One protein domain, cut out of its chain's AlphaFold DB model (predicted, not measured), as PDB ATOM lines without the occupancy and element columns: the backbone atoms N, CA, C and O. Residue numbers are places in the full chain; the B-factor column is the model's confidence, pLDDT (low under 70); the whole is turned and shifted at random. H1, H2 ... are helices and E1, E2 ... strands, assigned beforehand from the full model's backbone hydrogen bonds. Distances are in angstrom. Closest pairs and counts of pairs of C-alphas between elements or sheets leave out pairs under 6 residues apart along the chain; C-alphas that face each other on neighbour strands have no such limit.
ATOM      1  N   PRO A  48     -19.631  43.361 -20.800       49.25
ATOM      2  CA  PRO A  48     -19.316  44.573 -21.521       49.25
ATOM      3  C   PRO A  48     -18.215  44.230 -22.519       49.25
ATOM      4  O   PRO A  48     -17.095  43.851 -22.158       49.25
ATOM      5  N   THR A  49     -18.544  44.331 -23.796       52.59
ATOM      6  CA  THR A  49     -17.542  44.248 -24.844       52.59
ATOM      7  C   THR A  49     -16.884  45.616 -24.947       52.59
ATOM      8  O   THR A  49     -17.498  46.541 -25.466       52.59
ATOM      9  N   ALA A  50     -15.687  45.771 -24.381       49.28
ATOM     10  CA  ALA A  50     -15.025  47.066 -24.238       49.28
ATOM     11  C   ALA A  50     -14.021  47.295 -25.371       49.28
ATOM     12  O   ALA A  50     -13.148  46.460 -25.625       49.28
ATOM     13  N   VAL A  51     -14.110  48.437 -26.044       51.09
ATOM     14  CA  VAL A  51     -13.116  48.822 -27.049       51.09
ATOM     15  C   VAL A  51     -12.159  49.853 -26.463       51.09
ATOM     16  O   VAL A  51     -12.597  50.760 -25.772       51.09
ATOM     17  N   GLN A  52     -10.856  49.713 -26.719       50.06
ATOM     18  CA  GLN A  52      -9.872  50.735 -26.347       50.06
ATOM     19  C   GLN A  52      -9.680  51.800 -27.447       50.06
ATOM     20  O   GLN A  52      -9.378  52.932 -27.098       50.06
ATOM     21  N   GLU A  53      -9.883  51.492 -28.745       52.62
ATOM     22  CA  GLU A  53      -9.506  52.416 -29.847       52.62
ATOM     23  C   GLU A  53     -10.422  52.472 -31.109       52.62
ATOM     24  O   GLU A  53     -10.188  53.322 -31.961       52.62
ATOM     25  N   ASP A  54     -11.458  51.630 -31.282       64.81
ATOM     26  CA  ASP A  54     -12.260  51.527 -32.530       64.81
ATOM     27  C   ASP A  54     -13.796  51.478 -32.306       64.81
ATOM     28  O   ASP A  54     -14.391  50.415 -32.104       64.81
ATOM     29  N   GLY A  55     -14.460  52.634 -32.387       69.06
ATOM     30  CA  GLY A  55     -15.922  52.734 -32.285       69.06
ATOM     31  C   GLY A  55     -16.696  51.982 -33.369       69.06
ATOM     32  O   GLY A  55     -17.742  51.399 -33.079       69.06
ATOM     33  N   GLU A  56     -16.167  51.907 -34.594       78.44
ATOM     34  CA  GLU A  56     -16.843  51.208 -35.691       78.44
ATOM     35  C   GLU A  56     -16.906  49.698 -35.435       78.44
ATOM     36  O   GLU A  56     -17.861  49.028 -35.831       78.44
ATOM     37  N   ALA A  57     -15.897  49.132 -34.768       76.56
ATOM     38  CA  ALA A  57     -15.906  47.721 -34.395       76.56
ATOM     39  C   ALA A  57     -17.038  47.390 -33.414       76.56
ATOM     40  O   ALA A  57     -17.668  46.339 -33.546       76.56
ATOM     41  N   LEU A  58     -17.323  48.291 -32.471       78.75
ATOM     42  CA  LEU A  58     -18.424  48.126 -31.526       78.75
ATOM     43  C   LEU A  58     -19.785  48.233 -32.226       78.75
ATOM     44  O   LEU A  58     -20.673  47.423 -31.971       78.75
ATOM     45  N   GLU A  59     -19.938  49.181 -33.154       83.00
ATOM     46  CA  GLU A  59     -21.156  49.309 -33.963       83.00
ATOM     47  C   GLU A  59     -21.406  48.064 -34.819       83.00
ATOM     48  O   GLU A  59     -22.524  47.544 -34.836       83.00
ATOM     49  N   ARG A  60     -20.362  47.528 -35.465       84.44
ATOM     50  CA  ARG A  60     -20.454  46.278 -36.236       84.44
ATOM     51  C   ARG A  60     -20.902  45.103 -35.366       84.44
ATOM     52  O   ARG A  60     -21.775  44.349 -35.789       84.44
ATOM     53  N   GLU A  61     -20.350  44.963 -34.160       83.31
ATOM     54  CA  GLU A  61     -20.736  43.905 -33.215       83.31
ATOM     55  C   GLU A  61     -22.206  44.046 -32.784       83.31
ATOM     56  O   GLU A  61     -22.964  43.071 -32.793       83.31
ATOM     57  N   ARG A  62     -22.646  45.272 -32.472       84.81
ATOM     58  CA  ARG A  62     -24.042  45.573 -32.122       84.81
ATOM     59  C   ARG A  62     -24.995  45.191 -33.248       84.81
ATOM     60  O   ARG A  62     -26.012  44.535 -33.010       84.81
ATOM     61  N   ASP A  63     -24.683  45.625 -34.461       88.44
ATOM     62  CA  ASP A  63     -25.539  45.435 -35.624       88.44
ATOM     63  C   ASP A  63     -25.606  43.948 -36.008       88.44
ATOM     64  O   ASP A  63     -26.690  43.430 -36.296       88.44
ATOM     65  N   ALA A  64     -24.484  43.226 -35.904       83.81
ATOM     66  CA  ALA A  64     -24.434  41.778 -36.084       83.81
ATOM     67  C   ALA A  64     -25.303  41.045 -35.048       83.81
ATOM     68  O   ALA A  64     -26.158  40.240 -35.429       83.81
ATOM     69  N   ALA A  65     -25.169  41.364 -33.757       83.44
ATOM     70  CA  ALA A  65     -25.976  40.761 -32.698       83.44
ATOM     71  C   ALA A  65     -27.483  41.020 -32.894       83.44
ATOM     72  O   ALA A  65     -28.301  40.095 -32.821       83.44
ATOM     73  N   ARG A  66     -27.865  42.260 -33.226       86.75
ATOM     74  CA  ARG A  66     -29.267  42.628 -33.482       86.75
ATOM     75  C   ARG A  66     -29.841  41.945 -34.720       86.75
ATOM     76  O   ARG A  66     -31.010  41.561 -34.698       86.75
ATOM     77  N   SER A  67     -29.035  41.722 -35.761       86.19
ATOM     78  CA  SER A  67     -29.477  41.041 -36.989       86.19
ATOM     79  C   SER A  67     -29.992  39.613 -36.752       86.19
ATOM     80  O   SER A  67     -30.808  39.113 -37.525       86.19
ATOM     81  N   VAL A  68     -29.584  38.981 -35.643       80.62
ATOM     82  CA  VAL A  68     -30.044  37.648 -35.210       80.62
ATOM     83  C   VAL A  68     -30.915  37.660 -33.958       80.62
ATOM     84  O   VAL A  68     -31.132  36.626 -33.313       80.62
ATOM     85  N   GLY A  69     -31.417  38.836 -33.590       83.75
ATOM     86  CA  GLY A  69     -32.294  39.013 -32.441       83.75
ATOM     87  C   GLY A  69     -31.622  38.718 -31.100       83.75
ATOM     88  O   GLY A  69     -32.310  38.258 -30.185       83.75
ATOM     89  N   ILE A  70     -30.302  38.909 -30.983       83.69
ATOM     90  CA  ILE A  70     -29.627  38.984 -29.685       83.69
ATOM     91  C   ILE A  70     -29.783  40.412 -29.158       83.69
ATOM     92  O   ILE A  70     -29.382  41.373 -29.813       83.69
ATOM     93  N   ASP A  71     -30.368  40.532 -27.968       85.56
ATOM     94  CA  ASP A  71     -30.620  41.814 -27.309       85.56
ATOM     95  C   ASP A  71     -29.360  42.317 -26.592       85.56
ATOM     96  O   ASP A  71     -29.149  42.044 -25.414       85.56
ATOM     97  N   VAL A  72     -28.476  42.983 -27.334       86.31
ATOM     98  CA  VAL A  72     -27.333  43.712 -26.764       86.31
ATOM     99  C   VAL A  72     -27.715  45.159 -26.451       86.31
ATOM    100  O   VAL A  72     -28.366  45.838 -27.253       86.31
ATOM    101  N   GLN A  73     -27.269  45.636 -25.292       87.69
ATOM    102  CA  GLN A  73     -27.562  46.959 -24.746       87.69
ATOM    103  C   GLN A  73     -26.281  47.790 -24.686       87.69
ATOM    104  O   GLN A  73     -25.242  47.288 -24.276       87.69
ATOM    105  N   GLU A  74     -26.326  49.055 -25.086       87.81
ATOM    106  CA  GLU A  74     -25.190  49.963 -24.890       87.81
ATOM    107  C   GLU A  74     -25.100  50.376 -23.417       87.81
ATOM    108  O   GLU A  74     -26.121  50.523 -22.742       87.81
ATOM    109  N   THR A  75     -23.882  50.545 -22.903       85.88
ATOM    110  CA  THR A  75     -23.664  51.051 -21.546       85.88
ATOM    111  C   THR A  75     -22.435  51.946 -21.466       85.88
ATOM    112  O   THR A  75     -21.424  51.697 -22.120       85.88
ATOM    113  N   GLU A  76     -22.518  52.957 -20.608       81.75
ATOM    114  CA  GLU A  76     -21.385  53.792 -20.192       81.75
ATOM    115  C   GLU A  76     -20.798  53.318 -18.849       81.75
ATOM    116  O   GLU A  76     -19.723  53.746 -18.437       81.75
ATOM    117  N   HIS A  77     -21.486  52.412 -18.145       83.75
ATOM    118  CA  HIS A  77     -21.094  51.968 -16.813       83.75
ATOM    119  C   HIS A  77     -20.315  50.653 -16.877       83.75
ATOM    120  O   HIS A  77     -20.863  49.600 -17.203       83.75
ATOM    121  N   THR A  78     -19.031  50.704 -16.512       87.56
ATOM    122  CA  THR A  78     -18.178  49.517 -16.360       87.56
ATOM    123  C   THR A  78     -17.435  49.537 -15.026       87.56
ATOM    124  O   THR A  78     -17.251  50.587 -14.416       87.56
ATOM    125  N   GLU A  79     -16.992  48.366 -14.566       89.56
ATOM    126  CA  GLU A  79     -16.186  48.211 -13.341       89.56
ATOM    127  C   GLU A  79     -14.674  48.299 -13.623       89.56
ATOM    128  O   GLU A  79     -13.838  48.039 -12.749       89.56
ATOM    129  N   LEU A  80     -14.304  48.610 -14.869       89.94
ATOM    130  CA  LEU A  80     -12.919  48.662 -15.307       89.94
ATOM    131  C   LEU A  80     -12.199  49.856 -14.650       89.94
ATOM    132  O   LEU A  80     -12.781  50.927 -14.504       89.94
ATOM    133  N   PRO A  81     -10.920  49.708 -14.249       89.69
ATOM    134  CA  PRO A  81     -10.106  50.823 -13.738       89.69
ATOM    135  C   PRO A  81      -9.730  51.870 -14.794       89.69
ATOM    136  O   PRO A  81      -9.043  52.834 -14.469       89.69
ATOM    137  N   PHE A  82     -10.130  51.661 -16.043       86.38
ATOM    138  CA  PHE A  82      -9.828  52.508 -17.184       86.38
ATOM    139  C   PHE A  82     -11.113  52.786 -17.955       86.38
ATOM    140  O   PHE A  82     -12.046  51.983 -17.928       86.38
ATOM    141  N   GLU A  83     -11.147  53.914 -18.654       82.94
ATOM    142  CA  GLU A  83     -12.292  54.329 -19.455       82.94
ATOM    143  C   GLU A  83     -12.258  53.616 -20.818       82.94
ATOM    144  O   GLU A  83     -11.317  53.825 -21.593       82.94
ATOM    145  N   PRO A  84     -13.216  52.720 -21.122       83.44
ATOM    146  CA  PRO A  84     -13.336  52.163 -22.460       83.44
ATOM    147  C   PRO A  84     -13.938  53.202 -23.413       83.44
ATOM    148  O   PRO A  84     -14.745  54.030 -23.008       83.44
ATOM    149  N   PHE A  85     -13.625  53.098 -24.703       79.12
ATOM    150  CA  PHE A  85     -14.237  53.915 -25.758       79.12
ATOM    151  C   PHE A  85     -15.766  53.752 -25.808       79.12
ATOM    152  O   PHE A  85     -16.501  54.690 -26.092       79.12
ATOM    153  N   GLY A  86     -16.243  52.534 -25.548       83.19
ATOM    154  CA  GLY A  86     -17.656  52.192 -25.463       83.19
ATOM    155  C   GLY A  86     -17.832  50.739 -25.037       83.19
ATOM    156  O   GLY A  86     -16.876  49.952 -25.092       83.19
ATOM    157  N   ALA A  87     -19.045  50.387 -24.608       85.69
ATOM    158  CA  ALA A  87     -19.365  49.036 -24.180       85.69
ATOM    159  C   ALA A  87     -20.758  48.565 -24.625       85.69
ATOM    160  O   ALA A  87     -21.747  49.294 -24.543       85.69
ATOM    161  N   LEU A  88     -20.828  47.299 -25.044       85.94
ATOM    162  CA  LEU A  88     -22.077  46.563 -25.249       85.94
ATOM    163  C   LEU A  88     -22.228  45.504 -24.176       85.94
ATOM    164  O   LEU A  88     -21.331  44.688 -24.012       85.94
ATOM    165  N   VAL A  89     -23.372  45.474 -23.512       85.81
ATOM    166  CA  VAL A  89     -23.770  44.472 -22.535       85.81
ATOM    167  C   VAL A  89     -24.697  43.463 -23.178       85.81
ATOM    168  O   VAL A  89     -25.715  43.802 -23.778       85.81
ATOM    169  N   LEU A  90     -24.365  42.197 -22.980       83.62
ATOM    170  CA  LEU A  90     -25.257  41.087 -23.250       83.62
ATOM    171  C   LEU A  90     -25.840  40.587 -21.920       83.62
ATOM    172  O   LEU A  90     -25.095  39.998 -21.133       83.62
ATOM    173  N   PRO A  91     -27.130  40.830 -21.628       80.12
ATOM    174  CA  PRO A  91     -27.728  40.420 -20.366       80.12
ATOM    175  C   PRO A  91     -27.815  38.892 -20.251       80.12
ATOM    176  O   PRO A  91     -27.666  38.145 -21.230       80.12
ATOM    177  N   GLU A 167      -7.140  25.684 -37.832       92.38
ATOM    178  CA  GLU A 167      -5.868  26.273 -37.442       92.38
ATOM    179  C   GLU A 167      -5.674  26.154 -35.924       92.38
ATOM    180  O   GLU A 167      -6.525  26.631 -35.160       92.38
ATOM    181  N   PRO A 168      -4.571  25.551 -35.455       95.06
ATOM    182  CA  PRO A 168      -4.296  25.429 -34.032       95.06
ATOM    183  C   PRO A 168      -3.984  26.804 -33.433       95.06
ATOM    184  O   PRO A 168      -3.140  27.550 -33.927       95.06
ATOM    185  N   SER A 169      -4.663  27.149 -32.346       94.06
ATOM    186  CA  SER A 169      -4.637  28.478 -31.746       94.06
ATOM    187  C   SER A 169      -4.351  28.404 -30.254       94.06
ATOM    188  O   SER A 169      -5.192  27.973 -29.462       94.06
ATOM    189  N   ARG A 170      -3.181  28.900 -29.861       94.56
ATOM    190  CA  ARG A 170      -2.718  28.946 -28.477       94.56
ATOM    191  C   ARG A 170      -2.982  30.313 -27.865       94.56
ATOM    192  O   ARG A 170      -2.636  31.322 -28.472       94.56
ATOM    193  N   SER A 171      -3.599  30.356 -26.689       92.88
ATOM    194  CA  SER A 171      -3.855  31.600 -25.947       92.88
ATOM    195  C   SER A 171      -3.288  31.499 -24.547       92.88
ATOM    196  O   SER A 171      -3.488  30.484 -23.883       92.88
ATOM    197  N   TYR A 172      -2.650  32.570 -24.090       94.31
ATOM    198  CA  TYR A 172      -2.092  32.662 -22.745       94.31
ATOM    199  C   TYR A 172      -3.082  33.340 -21.813       94.31
ATOM    200  O   TYR A 172      -3.774  34.286 -22.197       94.31
ATOM    201  N   VAL A 173      -3.132  32.845 -20.587       96.00
ATOM    202  CA  VAL A 173      -3.981  33.351 -19.520       96.00
ATOM    203  C   VAL A 173      -3.128  33.489 -18.271       96.00
ATOM    204  O   VAL A 173      -2.295  32.627 -17.987       96.00
ATOM    205  N   SER A 174      -3.338  34.551 -17.508       96.69
ATOM    206  CA  SER A 174      -2.743  34.712 -16.186       96.69
ATOM    207  C   SER A 174      -3.800  35.036 -15.144       96.69
ATOM    208  O   SER A 174      -4.857  35.589 -15.443       96.69
ATOM    209  N   ALA A 175      -3.523  34.606 -13.916       96.69
ATOM    210  CA  ALA A 175      -4.330  34.898 -12.747       96.69
ATOM    211  C   ALA A 175      -3.555  35.837 -11.830       96.69
ATOM    212  O   ALA A 175      -2.403  35.555 -11.474       96.69
ATOM    213  N   HIS A 176      -4.194  36.916 -11.398       96.94
ATOM    214  CA  HIS A 176      -3.598  37.934 -10.551       96.94
ATOM    215  C   HIS A 176      -4.455  38.196  -9.327       96.94
ATOM    216  O   HIS A 176      -5.681  38.213  -9.373       96.94
ATOM    217  N   ARG A 177      -3.773  38.465  -8.222       96.25
ATOM    218  CA  ARG A 177      -4.361  39.079  -7.042       96.25
ATOM    219  C   ARG A 177      -4.193  40.589  -7.176       96.25
ATOM    220  O   ARG A 177      -3.069  41.064  -7.346       96.25
ATOM    221  N   LEU A 178      -5.301  41.316  -7.103       95.69
ATOM    222  CA  LEU A 178      -5.297  42.772  -6.998       95.69
ATOM    223  C   LEU A 178      -5.100  43.136  -5.523       95.69
ATOM    224  O   LEU A 178      -5.807  42.607  -4.667       95.69
ATOM    225  N   LEU A 179      -4.098  43.959  -5.212       94.50
ATOM    226  CA  LEU A 179      -3.724  44.239  -3.819       94.50
ATOM    227  C   LEU A 179      -4.460  45.448  -3.236       94.50
ATOM    228  O   LEU A 179      -4.726  45.474  -2.038       94.50
ATOM    229  N   ASP A 180      -4.852  46.391  -4.091       93.69
ATOM    230  CA  ASP A 180      -5.449  47.661  -3.663       93.69
ATOM    231  C   ASP A 180      -6.958  47.745  -3.967       93.69
ATOM    232  O   ASP A 180      -7.605  48.741  -3.646       93.69
ATOM    233  N   ARG A 181      -7.537  46.730  -4.630       91.75
ATOM    234  CA  ARG A 181      -8.952  46.717  -5.038       91.75
ATOM    235  C   ARG A 181      -9.478  45.312  -5.311       91.75
ATOM    236  O   ARG A 181      -8.700  44.395  -5.541       91.75
ATOM    237  N   SER A 182     -10.799  45.162  -5.355       91.69
ATOM    238  CA  SER A 182     -11.445  43.930  -5.826       91.69
ATOM    239  C   SER A 182     -11.438  43.850  -7.358       91.69
ATOM    240  O   SER A 182     -11.506  44.893  -8.018       91.69
ATOM    241  N   PRO A 183     -11.361  42.643  -7.950       93.19
ATOM    242  CA  PRO A 183     -11.483  42.489  -9.393       93.19
ATOM    243  C   PRO A 183     -12.908  42.816  -9.869       93.19
ATOM    244  O   PRO A 183     -13.864  42.624  -9.107       93.19
ATOM    245  N   PRO A 184     -13.065  43.293 -11.119       90.31
ATOM    246  CA  PRO A 184     -14.380  43.484 -11.717       90.31
ATOM    247  C   PRO A 184     -15.136  42.148 -11.755       90.31
ATOM    248  O   PRO A 184     -14.567  41.104 -12.075       90.31
ATOM    249  N   GLN A 185     -16.409  42.175 -11.389       87.62
ATOM    250  CA  GLN A 185     -17.287  41.010 -11.359       87.62
ATOM    251  C   GLN A 185     -17.879  40.708 -12.738       87.62
ATOM    252  O   GLN A 185     -18.176  39.552 -13.027       87.62
ATOM    253  N   GLY A 186     -17.999  41.711 -13.615       84.00
ATOM    254  CA  GLY A 186     -18.365  41.490 -15.015       84.00
ATOM    255  C   GLY A 186     -17.340  40.632 -15.773       84.00
ATOM    256  O   GLY A 186     -16.140  40.656 -15.490       84.00
ATOM    257  N   MET A 187     -17.803  39.903 -16.792       87.44
ATOM    258  CA  MET A 187     -16.915  39.295 -17.789       87.44
ATOM    259  C   MET A 187     -16.652  40.324 -18.885       87.44
ATOM    260  O   MET A 187     -17.580  40.962 -19.340       87.44
ATOM    261  N   TYR A 188     -15.425  40.505 -19.352       87.69
ATOM    262  CA  TYR A 188     -15.136  41.480 -20.408       87.69
ATOM    263  C   TYR A 188     -14.402  40.802 -21.549       87.69
ATOM    264  O   TYR A 188     -13.563  39.927 -21.331       87.69
ATOM    265  N   VAL A 189     -14.683  41.230 -22.773       87.12
ATOM    266  CA  VAL A 189     -13.908  40.854 -23.954       87.12
ATOM    267  C   VAL A 189     -13.751  42.075 -24.845       87.12
ATOM    268  O   VAL A 189     -14.689  42.847 -25.004       87.12
ATOM    269  N   SER A 190     -12.565  42.296 -25.396       84.19
ATOM    270  CA  SER A 190     -12.350  43.421 -26.302       84.19
ATOM    271  C   SER A 190     -12.703  43.062 -27.744       84.19
ATOM    272  O   SER A 190     -12.371  41.967 -28.202       84.19
ATOM    273  N   VAL A 191     -13.298  44.001 -28.493       74.06
ATOM    274  CA  VAL A 191     -13.420  43.871 -29.966       74.06
ATOM    275  C   VAL A 191     -12.100  44.222 -30.664       74.06
ATOM    276  O   VAL A 191     -11.786  43.686 -31.723       74.06
ATOM    277  N   GLY A 192     -11.312  45.117 -30.060       66.94
ATOM    278  CA  GLY A 192     -10.064  45.625 -30.630       66.94
ATOM    279  C   GLY A 192      -8.888  44.642 -30.584       66.94
ATOM    280  O   GLY A 192      -8.924  43.601 -29.919       66.94
ATOM    281  N   THR A 193      -7.813  45.021 -31.280       70.06
ATOM    282  CA  THR A 193      -6.515  44.334 -31.258       70.06
ATOM    283  C   THR A 193      -5.510  45.171 -30.459       70.06
ATOM    284  O   THR A 193      -5.404  46.362 -30.721       70.06
ATOM    285  N   PRO A 194      -4.733  44.577 -29.538       80.44
ATOM    286  CA  PRO A 194      -4.710  43.158 -29.196       80.44
ATOM    287  C   PRO A 194      -5.935  42.740 -28.374       80.44
ATOM    288  O   PRO A 194      -6.368  43.460 -27.481       80.44
ATOM    289  N   SER A 195      -6.455  41.538 -28.634       83.06
ATOM    290  CA  SER A 195      -7.609  41.034 -27.889       83.06
ATOM    291  C   SER A 195      -7.276  40.773 -26.420       83.06
ATOM    292  O   SER A 195      -6.182  40.305 -26.074       83.06
ATOM    293  N   ARG A 196      -8.232  41.090 -25.550       89.00
ATOM    294  CA  ARG A 196      -8.188  40.854 -24.110       89.00
ATOM    295  C   ARG A 196      -9.510  40.277 -23.647       89.00
ATOM    296  O   ARG A 196     -10.567  40.658 -24.141       89.00
ATOM    297  N   SER A 197      -9.436  39.371 -22.682       91.19
ATOM    298  CA  SER A 197     -10.605  38.949 -21.916       91.19
ATOM    299  C   SER A 197     -10.319  39.063 -20.431       91.19
ATOM    300  O   SER A 197      -9.192  38.821 -20.001       91.19
ATOM    301  N   LEU A 198     -11.329  39.448 -19.666       93.00
ATOM    302  CA  LEU A 198     -11.269  39.558 -18.219       93.00
ATOM    303  C   LEU A 198     -12.414  38.752 -17.630       93.00
ATOM    304  O   LEU A 198     -13.536  38.788 -18.133       93.00
ATOM    305  N   ARG A 199     -12.123  38.029 -16.563       92.19
ATOM    306  CA  ARG A 199     -13.126  37.380 -15.723       92.19
ATOM    307  C   ARG A 199     -12.576  37.257 -14.314       92.19
ATOM    308  O   ARG A 199     -11.370  37.401 -14.114       92.19
ATOM    309  N   THR A 200     -13.430  36.919 -13.368       92.56
ATOM    310  CA  THR A 200     -13.001  36.657 -11.995       92.56
ATOM    311  C   THR A 200     -13.033  35.161 -11.712       92.56
ATOM    312  O   THR A 200     -13.754  34.416 -12.369       92.56
ATOM    313  N   ALA A 201     -12.206  34.693 -10.787       91.88
ATOM    314  CA  ALA A 201     -12.288  33.341 -10.251       91.88
ATOM    315  C   ALA A 201     -12.036  33.366  -8.747       91.88
ATOM    316  O   ALA A 201     -11.252  34.184  -8.259       91.88
ATOM    317  N   THR A 202     -12.651  32.433  -8.031       89.81
ATOM    318  CA  THR A 202     -12.350  32.216  -6.616       89.81
ATOM    319  C   THR A 202     -11.119  31.314  -6.489       89.81
ATOM    320  O   THR A 202     -11.078  30.214  -7.044       89.81
ATOM    321  N   GLY A 203     -10.085  31.803  -5.807       85.25
ATOM    322  CA  GLY A 203      -8.870  31.066  -5.478       85.25
ATOM    323  C   GLY A 203      -9.096  30.010  -4.396       85.25
ATOM    324  O   GLY A 203     -10.173  29.912  -3.807       85.25
ATOM    325  N   PHE A 204      -8.067  29.201  -4.133       79.00
ATOM    326  CA  PHE A 204      -8.148  28.101  -3.163       79.00
ATOM    327  C   PHE A 204      -8.439  28.573  -1.734       79.00
ATOM    328  O   PHE A 204      -9.130  27.869  -1.003       79.00
ATOM    329  N   ASP A 205      -7.977  29.770  -1.363       83.81
ATOM    330  CA  ASP A 205      -8.185  30.344  -0.032       83.81
ATOM    331  C   ASP A 205      -9.457  31.216   0.019       83.81
ATOM    332  O   ASP A 205      -9.666  31.985   0.959       83.81
ATOM    333  N   GLY A 206     -10.310  31.126  -1.009       86.06
ATOM    334  CA  GLY A 206     -11.507  31.950  -1.165       86.06
ATOM    335  C   GLY A 206     -11.224  33.363  -1.678       86.06
ATOM    336  O   GLY A 206     -12.152  34.169  -1.790       86.06
ATOM    337  N   GLU A 207      -9.971  33.700  -1.998       89.62
ATOM    338  CA  GLU A 207      -9.643  35.030  -2.496       89.62
ATOM    339  C   GLU A 207     -10.180  35.249  -3.914       89.62
ATOM    340  O   GLU A 207     -10.231  34.331  -4.727       89.62
ATOM    341  N   GLN A 208     -10.536  36.484  -4.250       93.62
ATOM    342  CA  GLN A 208     -10.943  36.817  -5.613       93.62
ATOM    343  C   GLN A 208      -9.708  37.094  -6.476       93.62
ATOM    344  O   GLN A 208      -8.859  37.921  -6.131       93.62
ATOM    345  N   LEU A 209      -9.610  36.398  -7.606       95.88
ATOM    346  CA  LEU A 209      -8.529  36.536  -8.576       95.88
ATOM    347  C   LEU A 209      -9.060  37.156  -9.866       95.88
ATOM    348  O   LEU A 209     -10.073  36.713 -10.403       95.88
ATOM    349  N   LEU A 210      -8.328  38.133 -10.399       96.81
ATOM    350  CA  LEU A 210      -8.514  38.601 -11.765       96.81
ATOM    351  C   LEU A 210      -7.881  37.588 -12.718       96.81
ATOM    352  O   LEU A 210      -6.695  37.285 -12.605       96.81
ATOM    353  N   ILE A 211      -8.649  37.092 -13.678       96.50
ATOM    354  CA  ILE A 211      -8.157  36.246 -14.760       96.50
ATOM    355  C   ILE A 211      -8.099  37.081 -16.033       96.50
ATOM    356  O   ILE A 211      -9.125  37.577 -16.501       96.50
ATOM    357  N   VAL A 212      -6.908  37.199 -16.610       96.56
ATOM    358  CA  VAL A 212      -6.656  37.976 -17.825       96.56
ATOM    359  C   VAL A 212      -6.262  37.032 -18.952       96.56
ATOM    360  O   VAL A 212      -5.250  36.341 -18.870       96.56
ATOM    361  N   GLY A 213      -7.058  36.992 -20.016       94.62
ATOM    362  CA  GLY A 213      -6.743  36.279 -21.251       94.62
ATOM    363  C   GLY A 213      -6.114  37.211 -22.282       94.62
ATOM    364  O   GLY A 213      -6.653  38.280 -22.574       94.62
ATOM    365  N   GLY A 214      -4.977  36.795 -22.834       90.38
ATOM    366  CA  GLY A 214      -4.243  37.512 -23.870       90.38
ATOM    367  C   GLY A 214      -4.657  37.139 -25.299       90.38
ATOM    368  O   GLY A 214      -5.585  36.352 -25.512       90.38
ATOM    369  N   PRO A 215      -3.936  37.676 -26.301       83.94
ATOM    370  CA  PRO A 215      -4.201  37.363 -27.689       83.94
ATOM    371  C   PRO A 215      -3.804  35.914 -27.979       83.94
ATOM    372  O   PRO A 215      -3.088  35.263 -27.212       83.94
ATOM    373  N   SER A 216      -4.280  35.406 -29.112       89.25
ATOM    374  CA  SER A 216      -3.955  34.053 -29.559       89.25
ATOM    375  C   SER A 216      -2.926  34.075 -30.677       89.25
ATOM    376  O   SER A 216      -2.931  34.978 -31.510       89.25
ATOM    377  N   GLU A 217      -2.106  33.038 -30.744       91.56
ATOM    378  CA  GLU A 217      -1.150  32.817 -31.824       91.56
ATOM    379  C   GLU A 217      -1.261  31.395 -32.368       91.56
ATOM    380  O   GLU A 217      -1.900  30.527 -31.767       91.56
ATOM    381  N   VAL A 218      -0.675  31.167 -33.540       94.88
ATOM    382  CA  VAL A 218      -0.625  29.825 -34.118       94.88
ATOM    383  C   VAL A 218       0.439  29.011 -33.386       94.88
ATOM    384  O   VAL A 218       1.567  29.478 -33.196       94.88
ATOM    385  N   VAL A 219       0.070  27.800 -32.968       96.12
ATOM    386  CA  VAL A 219       0.942  26.885 -32.210       96.12
ATOM    387  C   VAL A 219       2.259  26.657 -32.959       96.12
ATOM    388  O   VAL A 219       2.264  26.511 -34.179       96.12
ATOM    389  N   GLY A 220       3.385  26.674 -32.240       94.50
ATOM    390  CA  GLY A 220       4.720  26.450 -32.805       94.50
ATOM    391  C   GLY A 220       5.252  27.565 -33.716       94.50
ATOM    392  O   GLY A 220       6.358  27.441 -34.239       94.50
ATOM    393  N   ARG A 221       4.524  28.669 -33.941       94.19
ATOM    394  CA  ARG A 221       4.971  29.746 -34.854       94.19
ATOM    395  C   ARG A 221       5.613  30.940 -34.151       94.19
ATOM    396  O   ARG A 221       6.368  31.670 -34.792       94.19
ATOM    397  N   ALA A 222       5.399  31.101 -32.849       90.81
ATOM    398  CA  ALA A 222       6.043  32.141 -32.052       90.81
ATOM    399  C   ALA A 222       7.559  31.923 -31.912       90.81
ATOM    400  O   ALA A 222       8.029  30.791 -31.865       90.81
ATOM    401  N   ASN A 223       8.319  33.019 -31.832       85.06
ATOM    402  CA  ASN A 223       9.770  32.965 -31.606       85.06
ATOM    403  C   ASN A 223      10.139  33.025 -30.120       85.06
ATOM    404  O   ASN A 223      11.117  32.415 -29.714       85.06
ATOM    405  N   ASP A 224       9.366  33.765 -29.322       89.19
ATOM    406  CA  ASP A 224       9.551  33.885 -27.877       89.19
ATOM    407  C   ASP A 224       8.173  33.869 -27.209       89.19
ATOM    408  O   ASP A 224       7.462  34.879 -27.173       89.19
ATOM    409  N   THR A 225       7.777  32.700 -26.708       91.38
ATOM    410  CA  THR A 225       6.502  32.515 -26.004       91.38
ATOM    411  C   THR A 225       6.513  33.165 -24.618       91.38
ATOM    412  O   THR A 225       5.472  33.602 -24.129       91.38
ATOM    413  N   THR A 226       7.690  33.360 -24.011       92.75
ATOM    414  CA  THR A 226       7.832  34.050 -22.717       92.75
ATOM    415  C   THR A 226       7.487  35.531 -22.845       92.75
ATOM    416  O   THR A 226       6.897  36.121 -21.934       92.75
ATOM    417  N   LYS A 227       7.793  36.137 -24.000       92.56
ATOM    418  CA  LYS A 227       7.397  37.514 -24.315       92.56
ATOM    419  C   LYS A 227       5.890  37.724 -24.162       92.56
ATOM    420  O   LYS A 227       5.490  38.755 -23.629       92.56
ATOM    421  N   ARG A 228       5.058  36.750 -24.550       90.75
ATOM    422  CA  ARG A 228       3.588  36.846 -24.459       90.75
ATOM    423  C   ARG A 228       3.101  36.988 -23.029       90.75
ATOM    424  O   ARG A 228       2.243  37.820 -22.753       90.75
ATOM    425  N   ILE A 229       3.695  36.223 -22.121       92.81
ATOM    426  CA  ILE A 229       3.367  36.279 -20.696       92.81
ATOM    427  C   ILE A 229       3.789  37.635 -20.125       92.81
ATOM    428  O   ILE A 229       2.986  38.307 -19.487       92.81
ATOM    429  N   ARG A 230       5.011  38.095 -20.433       94.19
ATOM    430  CA  ARG A 230       5.495  39.414 -19.986       94.19
ATOM    431  C   ARG A 230       4.623  40.558 -20.511       94.19
ATOM    432  O   ARG A 230       4.341  41.491 -19.770       94.19
ATOM    433  N   GLU A 231       4.197  40.493 -21.774       93.44
ATOM    434  CA  GLU A 231       3.281  41.468 -22.379       93.44
ATOM    435  C   GLU A 231       1.917  41.481 -21.670       93.44
ATOM    436  O   GLU A 231       1.371  42.558 -21.434       93.44
ATOM    437  N   LEU A 232       1.392  40.307 -21.305       94.25
ATOM    438  CA  LEU A 232       0.125  40.166 -20.587       94.25
ATOM    439  C   LEU A 232       0.209  40.724 -19.160       94.25
ATOM    440  O   LEU A 232      -0.688  41.449 -18.728       94.25
ATOM    441  N   ASP A 233       1.298  40.449 -18.444       95.19
ATOM    442  CA  ASP A 233       1.496  40.957 -17.085       95.19
ATOM    443  C   ASP A 233       1.752  42.450 -17.043       95.19
ATOM    444  O   ASP A 233       1.188  43.136 -16.195       95.19
ATOM    445  N   ARG A 234       2.564  42.959 -17.977       95.81
ATOM    446  CA  ARG A 234       2.797  44.395 -18.110       95.81
ATOM    447  C   ARG A 234       1.480  45.124 -18.343       95.81
ATOM    448  O   ARG A 234       1.176  46.043 -17.596       95.81
ATOM    449  N   TRP A 235       0.680  44.663 -19.306       94.75
ATOM    450  CA  TRP A 235      -0.634  45.249 -19.566       94.75
ATOM    451  C   TRP A 235      -1.531  45.188 -18.321       94.75
ATOM    452  O   TRP A 235      -2.184  46.166 -17.978       94.75
ATOM    453  N   THR A 236      -1.530  44.064 -17.598       95.75
ATOM    454  CA  THR A 236      -2.346  43.923 -16.381       95.75
ATOM    455  C   THR A 236      -1.919  44.918 -15.300       95.75
ATOM    456  O   THR A 236      -2.773  45.562 -14.701       95.75
ATOM    457  N   ALA A 237      -0.615  45.088 -15.071       95.75
ATOM    458  CA  ALA A 237      -0.093  46.053 -14.106       95.75
ATOM    459  C   ALA A 237      -0.369  47.508 -14.525       95.75
ATOM    460  O   ALA A 237      -0.741  48.324 -13.688       95.75
ATOM    461  N   GLU A 238      -0.245  47.829 -15.816       95.19
ATOM    462  CA  GLU A 238      -0.553  49.161 -16.355       95.19
ATOM    463  C   GLU A 238      -2.026  49.539 -16.150       95.19
ATOM    464  O   GLU A 238      -2.317  50.678 -15.799       95.19
ATOM    465  N   GLN A 239      -2.953  48.594 -16.342       93.06
ATOM    466  CA  GLN A 239      -4.390  48.865 -16.233       93.06
ATOM    467  C   GLN A 239      -4.919  48.761 -14.796       93.06
ATOM    468  O   GLN A 239      -5.787  49.534 -14.405       93.06
ATOM    469  N   PHE A 240      -4.433  47.804 -14.002       94.81
ATOM    470  CA  PHE A 240      -4.988  47.493 -12.677       94.81
ATOM    471  C   PHE A 240      -4.106  47.949 -11.505       94.81
ATOM    472  O   PHE A 240      -4.514  47.802 -10.351       94.81
ATOM    473  N   GLY A 241      -2.929  48.518 -11.774       94.44
ATOM    474  CA  GLY A 241      -2.015  49.035 -10.760       94.44
ATOM    475  C   GLY A 241      -1.275  47.926 -10.009       94.44
ATOM    476  O   GLY A 241      -0.594  47.092 -10.608       94.44
ATOM    477  N   ASN A 242      -1.373  47.933  -8.678       95.88
ATOM    478  CA  ASN A 242      -0.640  47.016  -7.809       95.88
ATOM    479  C   ASN A 242      -1.214  45.590  -7.869       95.88
ATOM    480  O   ASN A 242      -2.190  45.243  -7.191       95.88
ATOM    481  N   VAL A 243      -0.593  44.752  -8.699       96.69
ATOM    482  CA  VAL A 243      -1.030  43.379  -8.970       96.69
ATOM    483  C   VAL A 243       0.076  42.370  -8.699       96.69
ATOM    484  O   VAL A 243       1.249  42.599  -8.989       96.69
ATOM    485  N   ARG A 244      -0.307  41.193  -8.201       95.62
ATOM    486  CA  ARG A 244       0.593  40.045  -8.047       95.62
ATOM    487  C   ARG A 244       0.093  38.875  -8.880       95.62
ATOM    488  O   ARG A 244      -0.960  38.317  -8.578       95.62
ATOM    489  N   ARG A 245       0.866  38.456  -9.886       96.06
ATOM    490  CA  ARG A 245       0.582  37.225 -10.641       96.06
ATOM    491  C   ARG A 245       0.719  36.014  -9.716       96.06
ATOM    492  O   ARG A 245       1.761  35.825  -9.095       96.06
ATOM    493  N   ILE A 246      -0.333  35.208  -9.643       95.56
ATOM    494  CA  ILE A 246      -0.384  33.956  -8.881       95.56
ATOM    495  C   ILE A 246       0.064  32.796  -9.760       95.56
ATOM    496  O   ILE A 246       0.903  31.997  -9.358       95.56
ATOM    497  N   THR A 247      -0.470  32.723 -10.977       95.69
ATOM    498  CA  THR A 247      -0.118  31.687 -11.946       95.69
ATOM    499  C   THR A 247      -0.403  32.154 -13.371       95.69
ATOM    500  O   THR A 247      -1.001  33.212 -13.590       95.69
ATOM    501  N   TRP A 248       0.034  31.363 -14.340       96.19
ATOM    502  CA  TRP A 248      -0.311  31.499 -15.744       96.19
ATOM    503  C   TRP A 248      -0.426  30.111 -16.376       96.19
ATOM    504  O   TRP A 248       0.142  29.139 -15.883       96.19
ATOM    505  N   TRP A 249      -1.177  30.019 -17.465       95.81
ATOM    506  CA  TRP A 249      -1.257  28.819 -18.288       95.81
ATOM    507  C   TRP A 249      -1.562  29.199 -19.734       95.81
ATOM    508  O   TRP A 249      -1.892  30.347 -20.041       95.81
ATOM    509  N   ALA A 250      -1.467  28.229 -20.635       94.88
ATOM    510  CA  ALA A 250      -1.895  28.393 -22.014       94.88
ATOM    511  C   ALA A 250      -2.919  27.322 -22.392       94.88
ATOM    512  O   ALA A 250      -2.793  26.152 -22.029       94.88
ATOM    513  N   ALA A 251      -3.940  27.733 -23.137       92.94
ATOM    514  CA  ALA A 251      -4.984  26.861 -23.652       92.94
ATOM    515  C   ALA A 251      -4.869  26.741 -25.173       92.94
ATOM    516  O   ALA A 251      -4.588  27.726 -25.864       92.94
ATOM    517  N   GLN A 252      -5.119  25.539 -25.690       94.56
ATOM    518  CA  GLN A 252      -5.211  25.287 -27.122       94.56
ATOM    519  C   GLN A 252      -6.670  25.248 -27.563       94.56
ATOM    520  O   GLN A 252      -7.534  24.726 -26.867       94.56
ATOM    521  N   ASP A 253      -6.934  25.812 -28.732       93.25
ATOM    522  CA  ASP A 253      -8.191  25.691 -29.457       93.25
ATOM    523  C   ASP A 253      -7.889  25.401 -30.929       93.25
ATOM    524  O   ASP A 253      -6.783  25.668 -31.400       93.25
ATOM    525  N   TYR A 254      -8.877  24.907 -31.664       92.88
ATOM    526  CA  TYR A 254      -8.787  24.705 -33.104       92.88
ATOM    527  C   TYR A 254      -9.792  25.621 -33.782       92.88
ATOM    528  O   TYR A 254     -10.998  25.525 -33.548       92.88
ATOM    529  N   ARG A 255      -9.290  26.538 -34.611       90.44
ATOM    530  CA  ARG A 255     -10.118  27.521 -35.303       90.44
ATOM    531  C   ARG A 255     -10.515  27.001 -36.669       90.44
ATOM    532  O   ARG A 255      -9.661  26.895 -37.540       90.44
ATOM    533  N   MET A 256     -11.795  26.737 -36.882       88.12
ATOM    534  CA  MET A 256     -12.304  26.432 -38.213       88.12
ATOM    535  C   MET A 256     -12.152  27.655 -39.120       88.12
ATOM    536  O   MET A 256     -12.556  28.762 -38.733       88.12
ATOM    537  N   HIS A 257     -11.612  27.461 -40.326       84.75
ATOM    538  CA  HIS A 257     -11.452  28.541 -41.309       84.75
ATOM    539  C   HIS A 257     -12.795  29.170 -41.703       84.75
ATOM    540  O   HIS A 257     -12.883  30.386 -41.819       84.75
TER     541      HIS A 257
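What this domain is: This is residues 48 to 91 and 167 to 257 of the 426 residues of the protein "FAD-dependent oxidoreductase" of Microbacteriaceae bacterium (UniProt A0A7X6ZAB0). Two lobes stand side by side, each a sheet with one helix over one face: the larger is a strongly twisted slab of four strands, E5 E6 E4 E7, with H2 on it, the smaller three short strands, E1 E3 E2, with H1 on it. The long stretch of residues 179 to 196, which has no named element, runs partly between the lobes. The printed part has 135 residues, with E1 H1 E2 E3 E4 E5 E6 H2 E7 along the chain; both sheets are antiparallel, and the class is mixed, helices and strands. The whole is compact, with a radius of gyration of the C-alphas of 15.7 A and spans of 40 by 38 by 26 A.

Where its parts are: Find C-alpha 48 at (-19.316, 44.573, -21.521), where E1, residues 48 to 51, begins. H1 follows as residues 55 to 67, 18.5 A long, then E2, residues 73 to 75, and E3, residues 86 to 91, 16.3 A. Past the cut, look for C-alpha 167 at (-5.868, 26.273, -37.442), where E4 begins and runs 34.6 A to residue 178. Next come E5, residues 197 to 202, 16.8 A; E6, residues 208 to 218, 31.1 A; H2, residues 225 to 240, 23.1 A; and E7, residues 243 to 256, 35.6 A, ending at C-alpha 256 at (-12.304, 26.432, -38.213).

How they stand to each other: Begin with the larger sheet, order E5 E6 E4 E7. E5 and E6 are a hairpin, with N 199 and O 211 3.0 A apart; between E6 and E4, N 212 and O 174 are 2.9 A apart; between E4 and E7, N 171 and O 251 are 2.9 A apart. E7 bends by 74 degrees at residue 246. H2 is on this sheet; its closest C-alphas to E6 are Leu 232 and Gly 214, 6.1 A. E6, H2 and E7 form a split strand-helix-strand unit, two strands running the same way with E4 between them, its crossover right-handed; E1, H1 and E2, with E3 between, form another, also right-handed. In the smaller sheet, order E1 E3 E2, look at N 49 and O 88, 2.8 A, and, in the hairpin E2 and E3, at N 89 and O 73, 2.7 A. H1 is on it at a height over the sheet of 9.7 A, along E3 at 14 degrees on the local plane. E1 and E5 are apart. In H1 every O i to N i+4 pair is within hydrogen-bond range, in H2 11 of 12.

The domain as a whole: The farthest C-alphas, Ser 67 and Asp 205, are 44.0 A apart. Residues 92 to 166 are not printed, and C-alphas 91 and 167 stand 31.1 A apart across the cut. The link E4 to E5 is long. Confidence is under 70 at residues 48 to 55 and 192.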